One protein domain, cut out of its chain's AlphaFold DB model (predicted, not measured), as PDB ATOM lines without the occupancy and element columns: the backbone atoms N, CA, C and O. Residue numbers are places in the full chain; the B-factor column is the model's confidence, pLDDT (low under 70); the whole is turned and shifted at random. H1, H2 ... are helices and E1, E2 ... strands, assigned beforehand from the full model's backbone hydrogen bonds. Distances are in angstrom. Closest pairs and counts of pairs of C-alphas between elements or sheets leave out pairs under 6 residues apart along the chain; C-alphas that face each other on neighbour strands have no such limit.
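What this domain is: This is residues 503 to 664 of the 994 residues of the protein "Transglutaminase domain-containing protein" of Mycoplasma neophronis (UniProt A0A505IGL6). Three antiparallel sheets form a stack, face to face in turn: the sheet E5 E6 E7 E8 is in the middle, partly face to face with the sheet E1 E2 E3 E4 and also with the two-strand hairpin E9 E10. H2 packs on both four-strand sheets, while short H1 lies away from the sheets. The printed part has 162 residues with two named helices and ten named strands, in the order H1 E1 E2 E3 E4 H2 E5 E6 E7 E8 E9 E10, and its class is mixed, helices and strands. The whole is compact and rounded, with a radius of gyration of the C-alphas of 15.9 A and spans of 43 by 40 by 33 A.

How they stand to each other: Start at H1, residues 503 to 509, which is not on either four-strand sheet. Next look for a meander, each strand the antiparallel neighbour of the one before: E1, residues 521 to 523, E2, 526 to 534, E3, 540 to 547, and E4, 555 to 557. Within hydrogen-bond range are N 523 and O 526, 3.0 A, across the neighbours E1 and E2; N 531 and O 543, 2.9 A, across E2 and E3; and N 546 and O 555, 2.9 A, across E3 and E4. H2, residues 566 to 576, is on this sheet at a height over the sheet of 9.4 A. A second meander holds E5, residues 588 to 591, E6, 594 to 600, E7, 611 to 619, and E8, 622 to 630, with N 589 and O 596 at 2.9 A, N 597 and O 614 at 3.1 A, and N 615 and O 626 at 3.0 A. H2 is on one face of it, two layers, at a height of 9.9 A; the closest C-alphas of H2 and E6 are those of Ser 575 and Asn 600, 5.5 A. The closest C-alphas of E1 and E5 are those of Gln 521 and Ser 590, 6.1 A. Last come E9, residues 638 to 644, and E10, 647 to 652, a hairpin with N 642 and O 649 at 2.8 A; Gly 589 of E5 and Val 643 of E9 have the closest C-alphas of that pair, 6.7 A. In H1 and H2 every O i to N i+4 pair is within hydrogen-bond range.

Where its parts are: Find C-alpha 503 at (-3.655, 8.007, -82.294), where H1 begins. E2 runs 24.8 A and E3 21.8 A, while H2 measures 15.0 A from C-alpha 566 at (-9.530, 22.913, -110.027). E6 runs 19.4 A, E7 25.6 A and E8 26.2 A; E9 and E10 run 17.3 A and 16.9 A, and E10 ends at C-alpha 652, (-15.303, 37.178, -85.596).

The domain as a whole: The C-alphas of Lys 510 and Ser 664 are the two farthest apart, 47.6 A. The printed part has no cut, and the links H1 to E1 and H2 to E5 are long. The mean pLDDT of the printed part is 70.3; look for low confidence, under 70, in residues 503 to 516 and 559 to 586, for instance.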
ATOM      1  N   ASP A 503      -4.521   7.304 -81.335       57.56
ATOM      2  CA  ASP A 503      -3.655   8.007 -82.294       57.56
ATOM      3  C   ASP A 503      -3.333   9.439 -81.827       57.56
ATOM      4  O   ASP A 503      -2.165   9.815 -81.723       57.56
ATOM      5  N   TYR A 504      -4.348  10.204 -81.423       58.66
ATOM      6  CA  TYR A 504      -4.190  11.562 -80.898       58.66
ATOM      7  C   TYR A 504      -3.299  11.622 -79.639       58.66
ATOM      8  O   TYR A 504      -2.374  12.436 -79.567       58.66
ATOM      9  N   ILE A 505      -3.524  10.736 -78.659       58.19
ATOM     10  CA  ILE A 505      -2.706  10.664 -77.433       58.19
ATOM     11  C   ILE A 505      -1.268  10.222 -77.760       58.19
ATOM     12  O   ILE A 505      -0.308  10.784 -77.232       58.19
ATOM     13  N   LEU A 506      -1.102   9.255 -78.665       59.12
ATOM     14  CA  LEU A 506       0.195   8.743 -79.102       59.12
ATOM     15  C   LEU A 506       1.013   9.822 -79.825       59.12
ATOM     16  O   LEU A 506       2.205   9.955 -79.554       59.12
ATOM     17  N   GLN A 507       0.401  10.605 -80.719       57.28
ATOM     18  CA  GLN A 507       1.080  11.701 -81.420       57.28
ATOM     19  C   GLN A 507       1.460  12.839 -80.457       57.28
ATOM     20  O   GLN A 507       2.608  13.293 -80.488       57.28
ATOM     21  N   LYS A 508       0.566  13.218 -79.527       56.22
ATOM     22  CA  LYS A 508       0.863  14.179 -78.447       56.22
ATOM     23  C   LYS A 508       2.070  13.729 -77.609       56.22
ATOM     24  O   LYS A 508       2.999  14.509 -77.410       56.22
ATOM     25  N   ASN A 509       2.105  12.461 -77.186       54.31
ATOM     26  CA  ASN A 509       3.199  11.907 -76.377       54.31
ATOM     27  C   ASN A 509       4.513  11.728 -77.160       54.31
ATOM     28  O   ASN A 509       5.590  11.850 -76.581       54.31
ATOM     29  N   LYS A 510       4.454  11.496 -78.478       56.97
ATOM     30  CA  LYS A 510       5.632  11.413 -79.365       56.97
ATOM     31  C   LYS A 510       6.293  12.765 -79.664       56.97
ATOM     32  O   LYS A 510       7.251  12.803 -80.431       56.97
ATOM     33  N   GLY A 511       5.805  13.867 -79.089       45.47
ATOM     34  CA  GLY A 511       6.359  15.200 -79.324       45.47
ATOM     35  C   GLY A 511       5.969  15.803 -80.676       45.47
ATOM     36  O   GLY A 511       6.632  16.732 -81.135       45.47
ATOM     37  N   VAL A 512       4.891  15.321 -81.312       53.16
ATOM     38  CA  VAL A 512       4.310  15.961 -82.504       53.16
ATOM     39  C   VAL A 512       3.638  17.264 -82.059       53.16
ATOM     40  O   VAL A 512       2.456  17.302 -81.722       53.16
ATOM     41  N   LEU A 513       4.434  18.337 -81.999       41.38
ATOM     42  CA  LEU A 513       4.143  19.563 -81.242       41.38
ATOM     43  C   LEU A 513       2.797  20.243 -81.552       41.38
ATOM     44  O   LEU A 513       2.302  20.985 -80.703       41.38
ATOM     45  N   MET A 514       2.211  20.034 -82.739       49.88
ATOM     46  CA  MET A 514       0.897  20.578 -83.112       49.88
ATOM     47  C   MET A 514       0.115  19.685 -84.099       49.88
ATOM     48  O   MET A 514      -0.244  20.156 -85.176       49.88
ATOM     49  N   ASP A 515      -0.241  18.448 -83.728       53.47
ATOM     50  CA  ASP A 515      -1.398  17.774 -84.362       53.47
ATOM     51  C   ASP A 515      -2.703  18.454 -83.908       53.47
ATOM     52  O   ASP A 515      -3.391  18.026 -82.978       53.47
ATOM     53  N   ARG A 516      -3.014  19.598 -84.526       62.75
ATOM     54  CA  ARG A 516      -4.247  20.342 -84.256       62.75
ATOM     55  C   ARG A 516      -5.299  19.944 -85.269       62.75
ATOM     56  O   ARG A 516      -5.228  20.354 -86.426       62.75
ATOM     57  N   ARG A 517      -6.306  19.201 -84.821       70.81
ATOM     58  CA  ARG A 517      -7.469  18.822 -85.631       70.81
ATOM     59  C   ARG A 517      -8.645  19.773 -85.381       70.81
ATOM     60  O   ARG A 517      -8.691  20.471 -84.368       70.81
ATOM     61  N   SER A 518      -9.588  19.823 -86.316       72.19
ATOM     62  CA  SER A 518     -10.884  20.479 -86.118       72.19
ATOM     63  C   SER A 518     -11.732  19.749 -85.072       72.19
ATOM     64  O   SER A 518     -11.297  18.789 -84.428       72.19
ATOM     65  N   SER A 519     -12.986  20.166 -84.922       72.25
ATOM     66  CA  SER A 519     -14.006  19.256 -84.407       72.25
ATOM     67  C   SER A 519     -14.106  18.002 -85.293       72.25
ATOM     68  O   SER A 519     -13.900  18.081 -86.508       72.25
ATOM     69  N   ALA A 520     -14.408  16.848 -84.689       78.06
ATOM     70  CA  ALA A 520     -14.772  15.645 -85.435       78.06
ATOM     71  C   ALA A 520     -16.187  15.816 -86.000       78.06
ATOM     72  O   ALA A 520     -17.106  16.108 -85.224       78.06
ATOM     73  N   GLN A 521     -16.357  15.615 -87.308       85.25
ATOM     74  CA  GLN A 521     -17.638  15.726 -88.013       85.25
ATOM     75  C   GLN A 521     -17.948  14.426 -88.753       85.25
ATOM     76  O   GLN A 521     -17.094  13.911 -89.467       85.25
ATOM     77  N   TYR A 522     -19.151  13.879 -88.587       86.25
ATOM     78  CA  TYR A 522     -19.538  12.624 -89.230       86.25
ATOM     79  C   TYR A 522     -20.309  12.899 -90.519       86.25
ATOM     80  O   TYR A 522     -21.332  13.585 -90.494       86.25
ATOM     81  N   VAL A 523     -19.831  12.351 -91.635       85.50
ATOM     82  CA  VAL A 523     -20.454  12.474 -92.958       85.50
ATOM     83  C   VAL A 523     -20.294  11.152 -93.705       85.50
ATOM     84  O   VAL A 523     -19.226  10.546 -93.685       85.50
ATOM     85  N   ASP A 524     -21.359  10.696 -94.360       80.88
ATOM     86  CA  ASP A 524     -21.365   9.554 -95.289       80.88
ATOM     87  C   ASP A 524     -20.671   8.278 -94.762       80.88
ATOM     88  O   ASP A 524     -19.949   7.586 -95.479       80.88
ATOM     89  N   GLY A 525     -20.860   7.978 -93.473       82.75
ATOM     90  CA  GLY A 525     -20.312   6.781 -92.829       82.75
ATOM     91  C   GLY A 525     -18.893   6.903 -92.255       82.75
ATOM     92  O   GLY A 525     -18.360   5.889 -91.812       82.75
ATOM     93  N   LYS A 526     -18.257   8.086 -92.267       86.44
ATOM     94  CA  LYS A 526     -16.893   8.306 -91.737       86.44
ATOM     95  C   LYS A 526     -16.784   9.585 -90.904       86.44
ATOM     96  O   LYS A 526     -17.548  10.533 -91.088       86.44
ATOM     97  N   TRP A 527     -15.781   9.638 -90.026       85.81
ATOM     98  CA  TRP A 527     -15.411  10.848 -89.290       85.81
ATOM     99  C   TRP A 527     -14.350  11.651 -90.040       85.81
ATOM    100  O   TRP A 527     -13.255  11.148 -90.294       85.81
ATOM    101  N   TYR A 528     -14.665  12.909 -90.335       85.75
ATOM    102  CA  TYR A 528     -13.820  13.877 -91.022       85.75
ATOM    103  C   TYR A 528     -13.248  14.920 -90.056       85.75
ATOM    104  O   TYR A 528     -13.907  15.341 -89.098       85.75
ATOM    105  N   PHE A 529     -12.013  15.344 -90.333       81.44
ATOM    106  CA  PHE A 529     -11.275  16.346 -89.566       81.44
ATOM    107  C   PHE A 529     -10.404  17.187 -90.507       81.44
ATOM    108  O   PHE A 529      -9.739  16.636 -91.380       81.44
ATOM    109  N   ILE A 530     -10.312  18.498 -90.278       77.94
ATOM    110  CA  ILE A 530      -9.224  19.318 -90.833       77.94
ATOM    111  C   ILE A 530      -8.037  19.196 -89.875       77.94
ATOM    112  O   ILE A 530      -8.061  19.764 -88.782       77.94
ATOM    113  N   GLN A 531      -7.015  18.439 -90.268       76.50
ATOM    114  CA  GLN A 531      -5.751  18.318 -89.545       76.50
ATOM    115  C   GLN A 531      -4.794  19.428 -89.988       76.50
ATOM    116  O   GLN A 531      -4.604  19.637 -91.181       76.50
ATOM    117  N   THR A 532      -4.160  20.118 -89.041       72.75
ATOM    118  CA  THR A 532      -2.962  20.931 -89.297       72.75
ATOM    119  C   THR A 532      -1.712  20.106 -89.051       72.75
ATOM    120  O   THR A 532      -1.586  19.495 -87.994       72.75
ATOM    121  N   LEU A 533      -0.772  20.164 -89.990       69.25
ATOM    122  CA  LEU A 533       0.585  19.659 -89.833       69.25
ATOM    123  C   LEU A 533       1.567  20.829 -89.972       69.25
ATOM    124  O   LEU A 533       1.381  21.729 -90.792       69.25
ATOM    125  N   LYS A 534       2.619  20.822 -89.155       66.50
ATOM    126  CA  LYS A 534       3.736  21.771 -89.226       66.50
ATOM    127  C   LYS A 534       4.993  20.972 -89.543       66.50
ATOM    128  O   LYS A 534       5.289  20.028 -88.814       66.50
ATOM    129  N   ASN A 535       5.698  21.314 -90.619       67.31
ATOM    130  CA  ASN A 535       6.938  20.623 -90.988       67.31
ATOM    131  C   ASN A 535       8.176  21.232 -90.298       67.31
ATOM    132  O   ASN A 535       8.086  22.254 -89.612       67.31
ATOM    133  N   ASP A 536       9.342  20.620 -90.515       65.25
ATOM    134  CA  ASP A 536      10.620  21.005 -89.889       65.25
ATOM    135  C   ASP A 536      11.091  22.436 -90.224       65.25
ATOM    136  O   ASP A 536      11.954  22.981 -89.540       65.25
ATOM    137  N   LYS A 537      10.528  23.066 -91.265       66.81
ATOM    138  CA  LYS A 537      10.795  24.463 -91.659       66.81
ATOM    139  C   LYS A 537       9.783  25.457 -91.082       66.81
ATOM    140  O   LYS A 537       9.751  26.613 -91.492       66.81
ATOM    141  N   GLU A 538       8.919  24.993 -90.186       62.53
ATOM    142  CA  GLU A 538       7.746  25.698 -89.670       62.53
ATOM    143  C   GLU A 538       6.616  25.967 -90.683       62.53
ATOM    144  O   GLU A 538       5.630  26.616 -90.327       62.53
ATOM    145  N   GLU A 539       6.694  25.433 -91.907       63.44
ATOM    146  CA  GLU A 539       5.641  25.594 -92.917       63.44
ATOM    147  C   GLU A 539       4.369  24.851 -92.461       63.44
ATOM    148  O   GLU A 539       4.419  23.685 -92.056       63.44
ATOM    149  N   ILE A 540       3.225  25.542 -92.515       63.84
ATOM    150  CA  ILE A 540       1.922  25.027 -92.074       63.84
ATOM    151  C   ILE A 540       1.153  24.491 -93.284       63.84
ATOM    152  O   ILE A 540       0.789  25.251 -94.184       63.84
ATOM    153  N   SER A 541       0.848  23.196 -93.271       67.19
ATOM    154  CA  SER A 541      -0.106  22.564 -94.184       67.19
ATOM    155  C   SER A 541      -1.371  22.154 -93.430       67.19
ATOM    156  O   SER A 541      -1.361  21.957 -92.211       67.19
ATOM    157  N   LYS A 542      -2.488  22.026 -94.152       71.25
ATOM    158  CA  LYS A 542      -3.690  21.393 -93.611       71.25
ATOM    159  C   LYS A 542      -4.289  20.439 -94.618       71.25
ATOM    160  O   LYS A 542      -4.431  20.787 -95.788       71.25
ATOM    161  N   ASN A 543      -4.700  19.286 -94.114       75.44
ATOM    162  CA  ASN A 543      -5.305  18.223 -94.892       75.44
ATOM    163  C   ASN A 543      -6.692  17.932 -94.316       75.44
ATOM    164  O   ASN A 543      -6.885  17.967 -93.097       75.44
ATOM    165  N   LEU A 544      -7.645  17.599 -95.181       79.38
ATOM    166  CA  LEU A 544      -8.839  16.890 -94.748       79.38
ATOM    167  C   LEU A 544      -8.447  15.420 -94.551       79.38
ATOM    168  O   LEU A 544      -7.834  14.823 -95.434       79.38
ATOM    169  N   ILE A 545      -8.770  14.840 -93.399       82.12
ATOM    170  CA  ILE A 545      -8.557  13.415 -93.123       82.12
ATOM    171  C   ILE A 545      -9.888  12.746 -92.783       82.12
ATOM    172  O   ILE A 545     -10.736  13.363 -92.134       82.12
ATOM    173  N   ARG A 546     -10.063  11.487 -93.202       86.00
ATOM    174  CA  ARG A 546     -11.208  10.633 -92.844       86.00
ATOM    175  C   ARG A 546     -10.742   9.386 -92.100       86.00
ATOM    176  O   ARG A 546      -9.694   8.832 -92.417       86.00
ATOM    177  N   GLN A 547     -11.512   8.941 -91.112       79.12
ATOM    178  CA  GLN A 547     -11.219   7.737 -90.328       79.12
ATOM    179  C   GLN A 547     -12.496   7.101 -89.761       79.12
ATOM    180  O   GLN A 547     -13.499   7.780 -89.532       79.12
ATOM    181  N   ASP A 548     -12.450   5.794 -89.498       77.12
ATOM    182  CA  ASP A 548     -13.352   5.155 -88.536       77.12
ATOM    183  C   ASP A 548     -12.833   5.439 -87.126       77.12
ATOM    184  O   ASP A 548     -11.630   5.361 -86.887       77.12
ATOM    185  N   MET A 549     -13.700   5.728 -86.158       70.12
ATOM    186  CA  MET A 549     -13.225   6.183 -84.844       70.12
ATOM    187  C   MET A 549     -12.516   5.091 -84.022       70.12
ATOM    188  O   MET A 549     -11.669   5.408 -83.190       70.12
ATOM    189  N   ALA A 550     -12.789   3.815 -84.318       64.38
ATOM    190  CA  ALA A 550     -12.052   2.662 -83.792       64.38
ATOM    191  C   ALA A 550     -10.795   2.285 -84.616       64.38
ATOM    192  O   ALA A 550     -10.071   1.367 -84.239       64.38
ATOM    193  N   SER A 551     -10.498   2.987 -85.717       68.25
ATOM    194  CA  SER A 551      -9.265   2.815 -86.500       68.25
ATOM    195  C   SER A 551      -8.136   3.709 -85.972       68.25
ATOM    196  O   SER A 551      -8.373   4.839 -85.560       68.25
ATOM    197  N   HIS A 552      -6.894   3.223 -86.027       61.50
ATOM    198  CA  HIS A 552      -5.699   4.083 -85.982       61.50
ATOM    199  C   HIS A 552      -5.404   4.753 -87.324       61.50
ATOM    200  O   HIS A 552      -4.801   5.819 -87.385       61.50
ATOM    201  N   ASN A 553      -5.740   4.054 -88.407       68.50
ATOM    202  CA  ASN A 553      -5.389   4.453 -89.754       68.50
ATOM    203  C   ASN A 553      -6.401   5.504 -90.198       68.50
ATOM    204  O   ASN A 553      -7.587   5.193 -90.350       68.50
ATOM    205  N   TYR A 554      -5.912   6.722 -90.402       75.69
ATOM    206  CA  TYR A 554      -6.623   7.776 -91.105       75.69
ATOM    207  C   TYR A 554      -6.188   7.806 -92.571       75.69
ATOM    208  O   TYR A 554      -5.039   7.520 -92.913       75.69
ATOM    209  N   GLU A 555      -7.114   8.177 -93.442       82.81
ATOM    210  CA  GLU A 555      -6.864   8.420 -94.857       82.81
ATOM    211  C   GLU A 555      -6.812   9.935 -95.076       82.81
ATOM    212  O   GLU A 555      -7.713  10.655 -94.639       82.81
ATOM    213  N   ASN A 556      -5.776  10.436 -95.759       80.06
ATOM    214  CA  ASN A 556      -5.840  11.789 -96.311       80.06
ATOM    215  C   ASN A 556      -6.906  11.789 -97.409       80.06
ATOM    216  O   ASN A 556      -6.863  10.960 -98.316       80.06
ATOM    217  N   VAL A 557      -7.858  12.706 -97.309       79.38
ATOM    218  CA  VAL A 557      -8.900  12.905 -98.308       79.38
ATOM    219  C   VAL A 557      -8.337  13.843 -99.359       79.38
ATOM    220  O   VAL A 557      -7.958  14.971 -99.039       79.38
ATOM    221  N   ASP A 558      -8.276  13.386-100.604       70.56
ATOM    222  CA  ASP A 558      -7.932  14.278-101.699       70.56
ATOM    223  C   ASP A 558      -9.094  15.254-101.943       70.56
ATOM    224  O   ASP A 558     -10.247  14.846-102.094       70.56
ATOM    225  N   TRP A 559      -8.807  16.552-102.004       63.75
ATOM    226  CA  TRP A 559      -9.807  17.547-102.390       63.75
ATOM    227  C   TRP A 559     -10.213  17.399-103.865       63.75
ATOM    228  O   TRP A 559     -11.331  17.774-104.213       63.75
ATOM    229  N   TYR A 560      -9.381  16.764-104.702       59.28
ATOM    230  CA  TYR A 560      -9.753  16.327-106.053       59.28
ATOM    231  C   TYR A 560     -10.734  15.130-106.062       59.28
ATOM    232  O   TYR A 560     -11.403  14.929-107.069       59.28
ATOM    233  N   GLU A 561     -10.918  14.388-104.954       58.25
ATOM    234  CA  GLU A 561     -12.080  13.486-104.777       58.25
ATOM    235  C   GLU A 561     -13.363  14.246-104.378       58.25
ATOM    236  O   GLU A 561     -14.430  13.629-104.335       58.25
ATOM    237  N   TRP A 562     -13.270  15.542-104.034       56.25
ATOM    238  CA  TRP A 562     -14.359  16.306-103.410       56.25
ATOM    239  C   TRP A 562     -14.865  17.543-104.157       56.25
ATOM    240  O   TRP A 562     -15.918  18.055-103.788       56.25
ATOM    241  N   ILE A 563     -14.170  18.058-105.174       59.38
ATOM    242  CA  ILE A 563     -14.568  19.286-105.883       59.38
ATOM    243  C   ILE A 563     -14.200  19.158-107.374       59.38
ATOM    244  O   ILE A 563     -13.030  19.237-107.730       59.38
ATOM    245  N   ASP A 564     -15.179  19.059-108.279       55.78
ATOM    246  CA  ASP A 564     -14.950  18.906-109.738       55.78
ATOM    247  C   ASP A 564     -14.372  20.171-110.442       55.78
ATOM    248  O   ASP A 564     -14.417  20.311-111.663       55.78
ATOM    249  N   SER A 565     -13.825  21.134-109.688       61.75
ATOM    250  CA  SER A 565     -13.312  22.411-110.196       61.75
ATOM    251  C   SER A 565     -11.950  22.758-109.596       61.75
ATOM    252  O   SER A 565     -11.831  23.117-108.423       61.75
ATOM    253  N   GLN A 566     -10.917  22.707-110.439       62.28
ATOM    254  CA  GLN A 566      -9.530  22.913-110.027       62.28
ATOM    255  C   GLN A 566      -9.255  24.328-109.488       62.28
ATOM    256  O   GLN A 566      -8.481  24.468-108.547       62.28
ATOM    257  N   ASP A 567      -9.930  25.366-109.993       63.16
ATOM    258  CA  ASP A 567      -9.797  26.731-109.459       63.16
ATOM    259  C   ASP A 567     -10.370  26.862-108.038       63.16
ATOM    260  O   ASP A 567      -9.764  27.509-107.182       63.16
ATOM    261  N   ASN A 568     -11.491  26.188-107.750       61.81
ATOM    262  CA  ASN A 568     -12.078  26.169-106.409       61.81
ATOM    263  C   ASN A 568     -11.232  25.329-105.435       61.81
ATOM    264  O   ASN A 568     -11.032  25.748-104.295       61.81
ATOM    265  N   ILE A 569     -10.651  24.206-105.883       60.75
ATOM    266  CA  ILE A 569      -9.641  23.470-105.097       60.75
ATOM    267  C   ILE A 569      -8.437  24.360-104.809       60.75
ATOM    268  O   ILE A 569      -7.973  24.390-103.672       60.75
ATOM    269  N   ASN A 570      -7.943  25.101-105.802       61.78
ATOM    270  CA  ASN A 570      -6.806  25.995-105.622       61.78
ATOM    271  C   ASN A 570      -7.119  27.093-104.592       61.78
ATOM    272  O   ASN A 570      -6.310  27.292-103.689       61.78
ATOM    273  N   GLU A 571      -8.286  27.751-104.638       60.56
ATOM    274  CA  GLU A 571      -8.692  28.687-103.573       60.56
ATOM    275  C   GLU A 571      -8.757  28.010-102.194       60.56
ATOM    276  O   GLU A 571      -8.216  28.540-101.222       60.56
ATOM    277  N   ILE A 572      -9.379  26.833-102.095       60.97
ATOM    278  CA  ILE A 572      -9.561  26.118-100.824       60.97
ATOM    279  C   ILE A 572      -8.206  25.689-100.242       60.97
ATOM    280  O   ILE A 572      -7.890  26.060 -99.109       60.97
ATOM    281  N   MET A 573      -7.355  25.030-101.029       61.62
ATOM    282  CA  MET A 573      -6.002  24.620-100.637       61.62
ATOM    283  C   MET A 573      -5.107  25.807-100.267       61.62
ATOM    284  O   MET A 573      -4.455  25.773 -99.222       61.62
ATOM    285  N   LEU A 574      -5.107  26.887-101.057       58.00
ATOM    286  CA  LEU A 574      -4.313  28.085-100.756       58.00
ATOM    287  C   LEU A 574      -4.834  28.822 -99.510       58.00
ATOM    288  O   LEU A 574      -4.045  29.386 -98.751       58.00
ATOM    289  N   SER A 575      -6.145  28.777 -99.243       56.31
ATOM    290  CA  SER A 575      -6.730  29.308 -98.002       56.31
ATOM    291  C   SER A 575      -6.356  28.482 -96.764       56.31
ATOM    292  O   SER A 575      -6.365  28.996 -95.641       56.31
ATOM    293  N   MET A 576      -5.971  27.219 -96.971       55.38
ATOM    294  CA  MET A 576      -5.522  26.293 -95.937       55.38
ATOM    295  C   MET A 576      -4.005  26.363 -95.689       55.38
ATOM    296  O   MET A 576      -3.597  26.287 -94.527       55.38
ATOM    297  N   SER A 577      -3.183  26.592 -96.721       52.41
ATOM    298  CA  SER A 577      -1.707  26.612 -96.668       52.41
ATOM    299  C   SER A 577      -1.089  27.958 -96.231       52.41
ATOM    300  O   SER A 577      -0.106  28.426 -96.813       52.41
ATOM    301  N   SER A 578      -1.680  28.639 -95.245       52.00
ATOM    302  CA  SER A 578      -1.218  29.965 -94.804       52.00
ATOM    303  C   SER A 578      -0.005  29.889 -93.866       52.00
ATOM    304  O   SER A 578      -0.079  29.314 -92.782       52.00
ATOM    305  N   SER A 579       1.091  30.551 -94.242       44.50
ATOM    306  CA  SER A 579       2.370  30.544 -93.515       44.50
ATOM    307  C   SER A 579       2.449  31.464 -92.285       44.50
ATOM    308  O   SER A 579       3.488  31.491 -91.631       44.50
ATOM    309  N   SER A 580       1.408  32.243 -91.961       46.09
ATOM    310  CA  SER A 580       1.533  33.384 -91.031       46.09
ATOM    311  C   SER A 580       0.620  33.383 -89.797       46.09
ATOM    312  O   SER A 580       0.797  34.242 -88.933       46.09
ATOM    313  N   LEU A 581      -0.343  32.458 -89.669       49.06
ATOM    314  CA  LEU A 581      -1.358  32.501 -88.598       49.06
ATOM    315  C   LEU A 581      -1.638  31.127 -87.952       49.06
ATOM    316  O   LEU A 581      -2.565  30.421 -88.361       49.06
ATOM    317  N   PRO A 582      -0.927  30.759 -86.865       43.59
ATOM    318  CA  PRO A 582      -0.993  29.432 -86.241       43.59
ATOM    319  C   PRO A 582      -2.239  29.208 -85.355       43.59
ATOM    320  O   PRO A 582      -2.150  28.556 -84.312       43.59
ATOM    321  N   ARG A 583      -3.400  29.781 -85.708       46.97
ATOM    322  CA  ARG A 583      -4.666  29.653 -84.947       46.97
ATOM    323  C   ARG A 583      -5.956  29.613 -85.784       46.97
ATOM    324  O   ARG A 583      -6.963  29.162 -85.261       46.97
ATOM    325  N   ALA A 584      -5.963  30.112 -87.024       48.31
ATOM    326  CA  ALA A 584      -7.184  30.730 -87.560       48.31
ATOM    327  C   ALA A 584      -8.322  29.783 -88.005       48.31
ATOM    328  O   ALA A 584      -9.474  30.081 -87.717       48.31
ATOM    329  N   TYR A 585      -8.044  28.680 -88.716       53.72
ATOM    330  CA  TYR A 585      -9.102  27.917 -89.416       53.72
ATOM    331  C   TYR A 585      -8.903  26.396 -89.365       53.72
ATOM    332  O   TYR A 585      -8.514  25.794 -90.365       53.72
ATOM    333  N   ASN A 586      -9.189  25.779 -88.219       65.94
ATOM    334  CA  ASN A 586      -9.475  24.339 -88.132       65.94
ATOM    335  C   ASN A 586     -10.958  24.182 -87.784       65.94
ATOM    336  O   ASN A 586     -11.317  23.647 -86.738       65.94
ATOM    337  N   LEU A 587     -11.796  24.769 -88.639       74.81
ATOM    338  CA  LEU A 587     -13.228  24.945 -88.433       74.81
ATOM    339  C   LEU A 587     -13.967  24.101 -89.477       74.81
ATOM    340  O   LEU A 587     -13.994  24.456 -90.655       74.81
ATOM    341  N   LEU A 588     -14.522  22.977 -89.024       80.44
ATOM    342  CA  LEU A 588     -15.308  22.034 -89.819       80.44
ATOM    343  C   LEU A 588     -16.647  21.787 -89.108       80.44
ATOM    344  O   LEU A 588     -16.657  21.553 -87.899       80.44
ATOM    345  N   GLY A 589     -17.750  21.819 -89.854       84.88
ATOM    346  CA  GLY A 589     -19.115  21.532 -89.393       84.88
ATOM    347  C   GLY A 589     -19.849  20.588 -90.356       84.88
ATOM    348  O   GLY A 589     -19.370  20.358 -91.469       84.88
ATOM    349  N   SER A 590     -21.001  20.032 -89.958       86.94
ATOM    350  CA  SER A 590     -21.791  19.156 -90.841       86.94
ATOM    351  C   SER A 590     -23.305  19.166 -90.594       86.94
ATOM    352  O   SER A 590     -23.783  19.106 -89.460       86.94
ATOM    353  N   TYR A 591     -24.083  19.144 -91.677       86.38
ATOM    354  CA  TYR A 591     -25.552  19.124 -91.651       86.38
ATOM    355  C   TYR A 591     -26.089  18.287 -92.815       86.38
ATOM    356  O   TYR A 591     -25.632  18.479 -93.932       86.38
ATOM    357  N   LYS A 592     -27.011  17.339 -92.571       80.12
ATOM    358  CA  LYS A 592     -27.627  16.473 -93.609       80.12
ATOM    359  C   LYS A 592     -26.625  15.909 -94.641       80.12
ATOM    360  O   LYS A 592     -26.736  16.178 -95.838       80.12
ATOM    361  N   ASN A 593     -25.581  15.234 -94.142       80.19
ATOM    362  CA  ASN A 593     -24.418  14.721 -94.892       80.19
ATOM    363  C   ASN A 593     -23.636  15.743 -95.755       80.19
ATOM    364  O   ASN A 593     -22.831  15.350 -96.600       80.19
ATOM    365  N   LYS A 594     -23.803  17.048 -95.514       86.31
ATOM    366  CA  LYS A 594     -22.987  18.121 -96.099       86.31
ATOM    367  C   LYS A 594     -21.795  18.426 -95.193       86.31
ATOM    368  O   LYS A 594     -21.986  18.548 -93.980       86.31
ATOM    369  N   MET A 595     -20.600  18.613 -95.755       87.31
ATOM    370  CA  MET A 595     -19.467  19.212 -95.030       87.31
ATOM    371  C   MET A 595     -19.457  20.727 -95.227       87.31
ATOM    372  O   MET A 595     -19.653  21.216 -96.343       87.31
ATOM    373  N   ILE A 596     -19.200  21.453 -94.140       87.12
ATOM    374  CA  ILE A 596     -19.187  22.917 -94.080       87.12
ATOM    375  C   ILE A 596     -17.824  23.369 -93.560       87.12
ATOM    376  O   ILE A 596     -17.382  22.907 -92.507       87.12
ATOM    377  N   PHE A 597     -17.164  24.276 -94.276       81.00
ATOM    378  CA  PHE A 597     -15.868  24.841 -93.889       81.00
ATOM    379  C   PHE A 597     -15.695  26.266 -94.429       81.00
ATOM    380  O   PHE A 597     -16.435  26.714 -95.304       81.00
ATOM    381  N   ILE A 598     -14.717  26.993 -93.886       76.56
ATOM    382  CA  ILE A 598     -14.429  28.388 -94.248       76.56
ATOM    383  C   ILE A 598     -13.207  28.449 -95.166       76.56
ATOM    384  O   ILE A 598     -12.177  27.844 -94.863       76.56
ATOM    385  N   GLY A 599     -13.306  29.233 -96.240       71.75
ATOM    386  CA  GLY A 599     -12.183  29.611 -97.099       71.75
ATOM    387  C   GLY A 599     -12.086  31.128 -97.299       71.75
ATOM    388  O   GLY A 599     -12.930  31.893 -96.832       71.75
ATOM    389  N   ASN A 600     -11.043  31.569 -98.002       64.62
ATOM    390  CA  ASN A 600     -10.750  32.983 -98.263       64.62
ATOM    391  C   ASN A 600     -10.553  33.204 -99.771       64.62
ATOM    392  O   ASN A 600      -9.959  32.350-100.427       64.62
ATOM    393  N   ASN A 601     -10.983  34.349-100.308       56.72
ATOM    394  CA  ASN A 601     -10.601  34.785-101.655       56.72
ATOM    395  C   ASN A 601      -9.097  35.084-101.677       56.72
ATOM    396  O   ASN A 601      -8.611  35.742-100.761       56.72
ATOM    397  N   ILE A 602      -8.364  34.637-102.699       53.31
ATOM    398  CA  ILE A 602      -6.905  34.862-102.822       53.31
ATOM    399  C   ILE A 602      -6.529  35.623-104.111       53.31
ATOM    400  O   ILE A 602      -5.379  36.010-104.311       53.31
ATOM    401  N   VAL A 603      -7.509  35.957-104.959       49.62
ATOM    402  CA  VAL A 603      -7.306  36.703-106.217       49.62
ATOM    403  C   VAL A 603      -6.848  38.153-105.961       49.62
ATOM    404  O   VAL A 603      -6.155  38.756-106.785       49.62
ATOM    405  N   SER A 604      -7.170  38.718-104.792       42.44
ATOM    406  CA  SER A 604      -6.665  40.023-104.346       42.44
ATOM    407  C   SER A 604      -5.208  39.944-103.877       42.44
ATOM    408  O   SER A 604      -4.912  39.325-102.864       42.44
ATOM    409  N   LYS A 605      -4.290  40.687-104.511       44.88
ATOM    410  CA  LYS A 605      -2.922  40.883-103.976       44.88
ATOM    411  C   LYS A 605      -2.853  41.821-102.756       44.88
ATOM    412  O   LYS A 605      -1.795  41.937-102.141       44.88
ATOM    413  N   ASN A 606      -3.959  42.477-102.397       47.22
ATOM    414  CA  ASN A 606      -4.092  43.258-101.166       47.22
ATOM    415  C   ASN A 606      -4.655  42.381-100.036       47.22
ATOM    416  O   ASN A 606      -5.464  41.491-100.290       47.22
ATOM    417  N   LYS A 607      -4.285  42.685 -98.783       51.62
ATOM    418  CA  LYS A 607      -4.589  41.908 -97.557       51.62
ATOM    419  C   LYS A 607      -6.071  41.919 -97.126       51.62
ATOM    420  O   LYS A 607      -6.394  41.607 -95.981       51.62
ATOM    421  N   ASP A 608      -6.967  42.283 -98.031       54.97
ATOM    422  CA  ASP A 608      -8.354  42.653 -97.769       54.97
ATOM    423  C   ASP A 608      -9.270  41.501 -98.221       54.97
ATOM    424  O   ASP A 608     -10.214  41.672 -98.988       54.97
ATOM    425  N   TYR A 609      -8.921  40.287 -97.784       65.31
ATOM    426  CA  TYR A 609      -9.534  39.039 -98.232       65.31
ATOM    427  C   TYR A 609     -10.964  38.878 -97.695       65.31
ATOM    428  O   TYR A 609     -11.167  38.706 -96.491       65.31
ATOM    429  N   VAL A 610     -11.944  38.897 -98.603       60.69
ATOM    430  CA  VAL A 610     -13.321  38.445 -98.343       60.69
ATOM    431  C   VAL A 610     -13.324  36.928 -98.151       60.69
ATOM    432  O   VAL A 610     -12.488  36.213 -98.716       60.69
ATOM    433  N   LYS A 611     -14.246  36.440 -97.325       75.00
ATOM    434  CA  LYS A 611     -14.334  35.036 -96.917       75.00
ATOM    435  C   LYS A 611     -15.629  34.400 -97.351       75.00
ATOM    436  O   LYS A 611     -16.624  35.094 -97.536       75.00
ATOM    437  N   PHE A 612     -15.607  33.077 -97.405       78.25
ATOM    438  CA  PHE A 612     -16.750  32.282 -97.817       78.25
ATOM    439  C   PHE A 612     -16.968  31.102 -96.882       78.25
ATOM    440  O   PHE A 612     -16.002  30.481 -96.425       78.25
ATOM    441  N   PHE A 613     -18.232  30.745 -96.681       86.44
ATOM    442  CA  PHE A 613     -18.592  29.381 -96.318       86.44
ATOM    443  C   PHE A 613     -18.715  28.542 -97.587       86.44
ATOM    444  O   PHE A 613     -19.446  28.901 -98.510       86.44
ATOM    445  N   TYR A 614     -18.015  27.412 -97.610       84.81
ATOM    446  CA  TYR A 614     -18.223  26.346 -98.580       84.81
ATOM    447  C   TYR A 614     -19.112  25.279 -97.944       84.81
ATOM    448  O   TYR A 614     -18.827  24.807 -96.841       84.81
ATOM    449  N   ILE A 615     -20.184  24.904 -98.639       88.50
ATOM    450  CA  ILE A 615     -21.133  23.864 -98.225       88.50
ATOM    451  C   ILE A 615     -21.146  22.814 -99.335       88.50
ATOM    452  O   ILE A 615     -21.538  23.124-100.454       88.50
ATOM    453  N   THR A 616     -20.689  21.596 -99.040       84.31
ATOM    454  CA  THR A 616     -20.351  20.552-100.034       84.31
ATOM    455  C   THR A 616     -21.141  19.263 -99.794       84.31
ATOM    456  O   THR A 616     -21.324  18.881 -98.638       84.31
ATOM    457  N   GLN A 617     -21.609  18.576-100.846       82.75
ATOM    458  CA  GLN A 617     -22.398  17.337-100.730       82.75
ATOM    459  C   GLN A 617     -22.186  16.338-101.876       82.75
ATOM    460  O   GLN A 617     -22.113  16.721-103.041       82.75
ATOM    461  N   LYS A 618     -22.160  15.035-101.559       76.12
ATOM    462  CA  LYS A 618     -21.958  13.958-102.542       76.12
ATOM    463  C   LYS A 618     -23.274  13.340-103.018       76.12
ATOM    464  O   LYS A 618     -24.005  12.741-102.228       76.12
ATOM    465  N   VAL A 619     -23.526  13.442-104.323       73.88
ATOM    466  CA  VAL A 619     -24.763  13.045-105.010       73.88
ATOM    467  C   VAL A 619     -24.398  12.180-106.216       73.88
ATOM    468  O   VAL A 619     -23.712  12.630-107.126       73.88
ATOM    469  N   ASN A 620     -24.825  10.913-106.241       70.31
ATOM    470  CA  ASN A 620     -24.555   9.982-107.356       70.31
ATOM    471  C   ASN A 620     -23.064   9.885-107.769       70.31
ATOM    472  O   ASN A 620     -22.743   9.723-108.942       70.31
ATOM    473  N   ASN A 621     -22.155   9.976-106.789       69.44
ATOM    474  CA  ASN A 621     -20.693  10.092-106.928       69.44
ATOM    475  C   ASN A 621     -20.141  11.394-107.539       69.44
ATOM    476  O   ASN A 621     -18.930  11.583-107.463       69.44
ATOM    477  N   GLN A 622     -20.983  12.298-108.036       67.06
ATOM    478  CA  GLN A 622     -20.613  13.692-108.312       67.06
ATOM    479  C   GLN A 622     -20.721  14.516-107.022       67.06
ATOM    480  O   GLN A 622     -21.359  14.074-106.056       67.06
ATOM    481  N   ILE A 623     -20.087  15.692-106.964       72.06
ATOM    482  CA  ILE A 623     -20.138  16.542-105.766       72.06
ATOM    483  C   ILE A 623     -20.567  17.964-106.108       72.06
ATOM    484  O   ILE A 623     -19.956  18.670-106.906       72.06
ATOM    485  N   GLU A 624     -21.649  18.369-105.455       80.62
ATOM    486  CA  GLU A 624     -22.251  19.686-105.556       80.62
ATOM    487  C   GLU A 624     -21.766  20.548-104.391       80.62
ATOM    488  O   GLU A 624     -21.610  20.066-103.263       80.62
ATOM    489  N   PHE A 625     -21.574  21.842-104.630       82.19
ATOM    490  CA  PHE A 625     -21.274  22.788-103.566       82.19
ATOM    491  C   PHE A 625     -21.873  24.163-103.837       82.19
ATOM    492  O   PHE A 625     -22.096  24.541-104.987       82.19
ATOM    493  N   ILE A 626     -22.076  24.924-102.764       85.38
ATOM    494  CA  ILE A 626     -22.314  26.367-102.824       85.38
ATOM    495  C   ILE A 626     -21.245  27.113-102.022       85.38
ATOM    496  O   ILE A 626     -20.647  26.568-101.088       85.38
ATOM    497  N   LYS A 627     -21.000  28.357-102.430       85.38
ATOM    498  CA  LYS A 627     -20.006  29.279-101.883       85.38
ATOM    499  C   LYS A 627     -20.746  30.558-101.502       85.38
ATOM    500  O   LYS A 627     -21.261  31.222-102.393       85.38
ATOM    501  N   ILE A 628     -20.818  30.853-100.206       87.50
ATOM    502  CA  ILE A 628     -21.619  31.958 -99.656       87.50
ATOM    503  C   ILE A 628     -20.685  32.997 -99.035       87.50
ATOM    504  O   ILE A 628     -19.900  32.663 -98.141       87.50
ATOM    505  N   ASP A 629     -20.762  34.240 -99.505       85.12
ATOM    506  CA  ASP A 629     -19.959  35.371 -99.034       85.12
ATOM    507  C   ASP A 629     -20.278  35.741 -97.579       85.12
ATOM    508  O   ASP A 629     -21.432  35.872 -97.181       85.12
ATOM    509  N   ILE A 630     -19.236  35.968 -96.776       84.69
ATOM    510  CA  ILE A 630     -19.375  36.486 -95.412       84.69
ATOM    511  C   ILE A 630     -19.297  38.024 -95.471       84.69
ATOM    512  O   ILE A 630     -18.207  38.557 -95.737       84.69
ATOM    513  N   PRO A 631     -20.389  38.767 -95.205       78.44
ATOM    514  CA  PRO A 631     -20.392  40.224 -95.302       78.44
ATOM    515  C   PRO A 631     -19.423  40.861 -94.295       78.44
ATOM    516  O   PRO A 631     -19.230  40.373 -93.180       78.44
ATOM    517  N   ASN A 632     -18.786  41.965 -94.703       75.12
ATOM    518  CA  ASN A 632     -17.831  42.738 -93.892       75.12
ATOM    519  C   ASN A 632     -16.674  41.911 -93.271       75.12
ATOM    520  O   ASN A 632     -16.092  42.303 -92.257       75.12
ATOM    521  N   SER A 633     -16.321  40.773 -93.882       76.25
ATOM    522  CA  SER A 633     -15.322  39.819 -93.368       76.25
ATOM    523  C   SER A 633     -13.857  40.184 -93.631       76.25
ATOM    524  O   SER A 633     -12.963  39.544 -93.069       76.25
ATOM    525  N   ALA A 634     -13.596  41.206 -94.453       72.69
ATOM    526  CA  ALA A 634     -12.248  41.670 -94.761       72.69
ATOM    527  C   ALA A 634     -11.494  42.091 -93.483       72.69
ATOM    528  O   ALA A 634     -12.024  42.812 -92.640       72.69
ATOM    529  N   LYS A 635     -10.234  41.651 -93.352       70.56
ATOM    530  CA  LYS A 635      -9.312  41.885 -92.210       70.56
ATOM    531  C   LYS A 635      -9.703  41.271 -90.856       70.56
ATOM    532  O   LYS A 635      -8.803  41.079 -90.043       70.56
ATOM    533  N   LYS A 636     -10.973  40.929 -90.613       73.44
ATOM    534  CA  LYS A 636     -11.408  40.172 -89.422       73.44
ATOM    535  C   LYS A 636     -10.932  38.713 -89.485       73.44
ATOM    536  O   LYS A 636     -10.565  38.231 -90.556       73.44
ATOM    537  N   TYR A 637     -11.029  37.950 -88.397       69.38
ATOM    538  CA  TYR A 637     -10.818  36.493 -88.332       69.38
ATOM    539  C   TYR A 637     -12.089  35.794 -87.856       69.38
ATOM    540  O   TYR A 637     -12.629  36.168 -86.832       69.38
ATOM    541  N   VAL A 638     -12.593  34.785 -88.579       74.19
ATOM    542  CA  VAL A 638     -13.728  33.989 -88.067       74.19
ATOM    543  C   VAL A 638     -13.149  32.983 -87.081       74.19
ATOM    544  O   VAL A 638     -12.248  32.235 -87.455       74.19
ATOM    545  N   THR A 639     -13.608  33.011 -85.831       67.75
ATOM    546  CA  THR A 639     -13.014  32.241 -84.725       67.75
ATOM    547  C   THR A 639     -13.796  30.981 -84.375       67.75
ATOM    548  O   THR A 639     -13.194  29.999 -83.943       67.75
ATOM    549  N   ASN A 640     -15.112  30.984 -84.591       72.19
ATOM    550  CA  ASN A 640     -15.969  29.807 -84.503       72.19
ATOM    551  C   ASN A 640     -17.174  29.939 -85.448       72.19
ATOM    552  O   ASN A 640     -17.518  31.043 -85.881       72.19
ATOM    553  N   PHE A 641     -17.834  28.815 -85.729       77.94
ATOM    554  CA  PHE A 641     -19.201  28.802 -86.240       77.94
ATOM    555  C   PHE A 641     -20.009  27.637 -85.652       77.94
ATOM    556  O   PHE A 641     -19.440  26.619 -85.258       77.94
ATOM    557  N   GLU A 642     -21.327  27.816 -85.602       77.81
ATOM    558  CA  GLU A 642     -22.358  26.842 -85.241       77.81
ATOM    559  C   GLU A 642     -23.244  26.577 -86.479       77.81
ATOM    560  O   GLU A 642     -23.383  27.431 -87.361       77.81
ATOM    561  N   VAL A 643     -23.839  25.387 -86.561       80.31
ATOM    562  CA  VAL A 643     -24.625  24.908 -87.707       80.31
ATOM    563  C   VAL A 643     -26.012  24.482 -87.216       80.31
ATOM    564  O   VAL A 643     -26.120  23.508 -86.472       80.31
ATOM    565  N   LYS A 644     -27.069  25.203 -87.615       80.31
ATOM    566  CA  LYS A 644     -28.464  24.995 -87.171       80.31
ATOM    567  C   LYS A 644     -29.394  24.645 -88.322       80.31
ATOM    568  O   LYS A 644     -29.084  24.893 -89.482       80.31
ATOM    569  N   THR A 645     -30.577  24.128 -88.006       77.44
ATOM    570  CA  THR A 645     -31.621  23.824 -88.998       77.44
ATOM    571  C   THR A 645     -32.028  25.029 -89.852       77.44
ATOM    572  O   THR A 645     -32.410  24.858 -91.011       77.44
ATOM    573  N   ASP A 646     -31.904  26.242 -89.311       79.50
ATOM    574  CA  ASP A 646     -32.320  27.508 -89.913       79.50
ATOM    575  C   ASP A 646     -31.162  28.366 -90.468       79.50
ATOM    576  O   ASP A 646     -31.413  29.475 -90.946       79.50
ATOM    577  N   GLY A 647     -29.909  27.895 -90.407       87.50
ATOM    578  CA  GLY A 647     -28.749  28.559 -91.016       87.50
ATOM    579  C   GLY A 647     -27.401  28.263 -90.345       87.50
ATOM    580  O   GLY A 647     -27.287  27.427 -89.449       87.50
ATOM    581  N   ILE A 648     -26.366  28.984 -90.783       86.75
ATOM    582  CA  ILE A 648     -25.023  28.978 -90.181       86.75
ATOM    583  C   ILE A 648     -24.863  30.247 -89.336       86.75
ATOM    584  O   ILE A 648     -25.261  31.328 -89.765       86.75
ATOM    585  N   TYR A 649     -24.261  30.124 -88.155       86.56
ATOM    586  CA  TYR A 649     -24.002  31.232 -87.233       86.56
ATOM    587  C   TYR A 649     -22.500  31.341 -86.973       86.56
ATOM    588  O   TYR A 649     -21.874  30.337 -86.655       86.56
ATOM    589  N   TYR A 650     -21.890  32.521 -87.096       82.62
ATOM    590  CA  TYR A 650     -20.431  32.684 -87.016       82.62
ATOM    591  C   TYR A 650     -20.006  33.898 -86.186       82.62
ATOM    592  O   TYR A 650     -20.716  34.898 -86.121       82.62
ATOM    593  N   SER A 651     -18.829  33.826 -85.563       78.31
ATOM    594  CA  SER A 651     -18.267  34.912 -84.747       78.31
ATOM    595  C   SER A 651     -16.898  35.346 -85.269       78.31
ATOM    596  O   SER A 651     -16.066  34.507 -85.634       78.31
ATOM    597  N   PHE A 652     -16.636  36.654 -85.289       78.56
ATOM    598  CA  PHE A 652     -15.303  37.178 -85.596       78.56
ATOM    599  C   PHE A 652     -14.377  37.146 -84.359       78.56
ATOM    600  O   PHE A 652     -14.725  36.593 -83.314       78.56
ATOM    601  N   ASP A 653     -13.153  37.659 -84.470       68.06
ATOM    602  CA  ASP A 653     -12.206  37.770 -83.367       68.06
ATOM    603  C   ASP A 653     -12.504  38.988 -82.492       68.06
ATOM    604  O   ASP A 653     -12.878  40.052 -82.978       68.06
ATOM    605  N   TYR A 654     -12.361  38.810 -81.176       63.09
ATOM    606  CA  TYR A 654     -12.678  39.785 -80.117       63.09
ATOM    607  C   TYR A 654     -14.160  40.208 -80.008       63.09
ATOM    608  O   TYR A 654     -14.553  40.762 -78.980       63.09
ATOM    609  N   GLU A 655     -14.997  39.883 -80.992       68.25
ATOM    610  CA  GLU A 655     -16.456  39.965 -80.904       68.25
ATOM    611  C   GLU A 655     -17.028  38.861 -79.988       68.25
ATOM    612  O   GLU A 655     -16.473  37.767 -79.874       68.25
ATOM    613  N   LYS A 656     -18.141  39.161 -79.304       59.22
ATOM    614  CA  LYS A 656     -18.842  38.235 -78.384       59.22
ATOM    615  C   LYS A 656     -20.169  37.711 -78.936       59.22
ATOM    616  O   LYS A 656     -20.850  36.948 -78.258       59.22
ATOM    617  N   GLU A 657     -20.542  38.159 -80.126       67.06
ATOM    618  CA  GLU A 657     -21.844  37.931 -80.744       67.06
ATOM    619  C   GLU A 657     -21.686  37.014 -81.961       67.06
ATOM    620  O   GLU A 657     -20.645  37.013 -82.626       67.06
ATOM    621  N   TYR A 658     -22.717  36.216 -82.235       74.75
ATOM    622  CA  TYR A 658     -22.801  35.403 -83.443       74.75
ATOM    623  C   TYR A 658     -23.672  36.110 -84.480       74.75
ATOM    624  O   TYR A 658     -24.851  36.371 -84.244       74.75
ATOM    625  N   HIS A 659     -23.103  36.341 -85.656       83.50
ATOM    626  CA  HIS A 659     -23.823  36.786 -86.841       83.50
ATOM    627  C   HIS A 659     -24.489  35.577 -87.494       83.50
ATOM    628  O   HIS A 659     -23.854  34.531 -87.648       83.50
ATOM    629  N   LYS A 660     -25.752  35.705 -87.906       90.25
ATOM    630  CA  LYS A 660     -26.365  34.722 -88.802       90.25
ATOM    631  C   LYS A 660     -25.840  34.965 -90.216       90.25
ATOM    632  O   LYS A 660     -25.812  36.106 -90.666       90.25
ATOM    633  N   LEU A 661     -25.428  33.909 -90.911       90.19
ATOM    634  CA  LEU A 661     -25.054  33.996 -92.318       90.19
ATOM    635  C   LEU A 661     -26.299  34.282 -93.159       90.19
ATOM    636  O   LEU A 661     -27.259  33.508 -93.141       90.19
ATOM    637  N   GLU A 662     -26.268  35.392 -93.887       90.25
ATOM    638  CA  GLU A 662     -27.280  35.725 -94.882       90.25
ATOM    639  C   GLU A 662     -27.201  34.711 -96.033       90.25
ATOM    640  O   GLU A 662     -26.123  34.396 -96.533       90.25
ATOM    641  N   MET A 663     -28.350  34.159 -96.422       91.56
ATOM    642  CA  MET A 663     -28.488  33.184 -97.505       91.56
ATOM    643  C   MET A 663     -29.716  33.560 -98.332       91.56
ATOM    644  O   MET A 663     -30.768  33.863 -97.764       91.56
ATOM    645  N   SER A 664     -29.621  33.489 -99.658       91.62
ATOM    646  CA  SER A 664     -30.799  33.538-100.527       91.62
ATOM    647  C   SER A 664     -31.691  32.305-100.334       91.62
ATOM    648  O   SER A 664     -31.255  31.269 -99.824       91.62
TER     649      SER A 664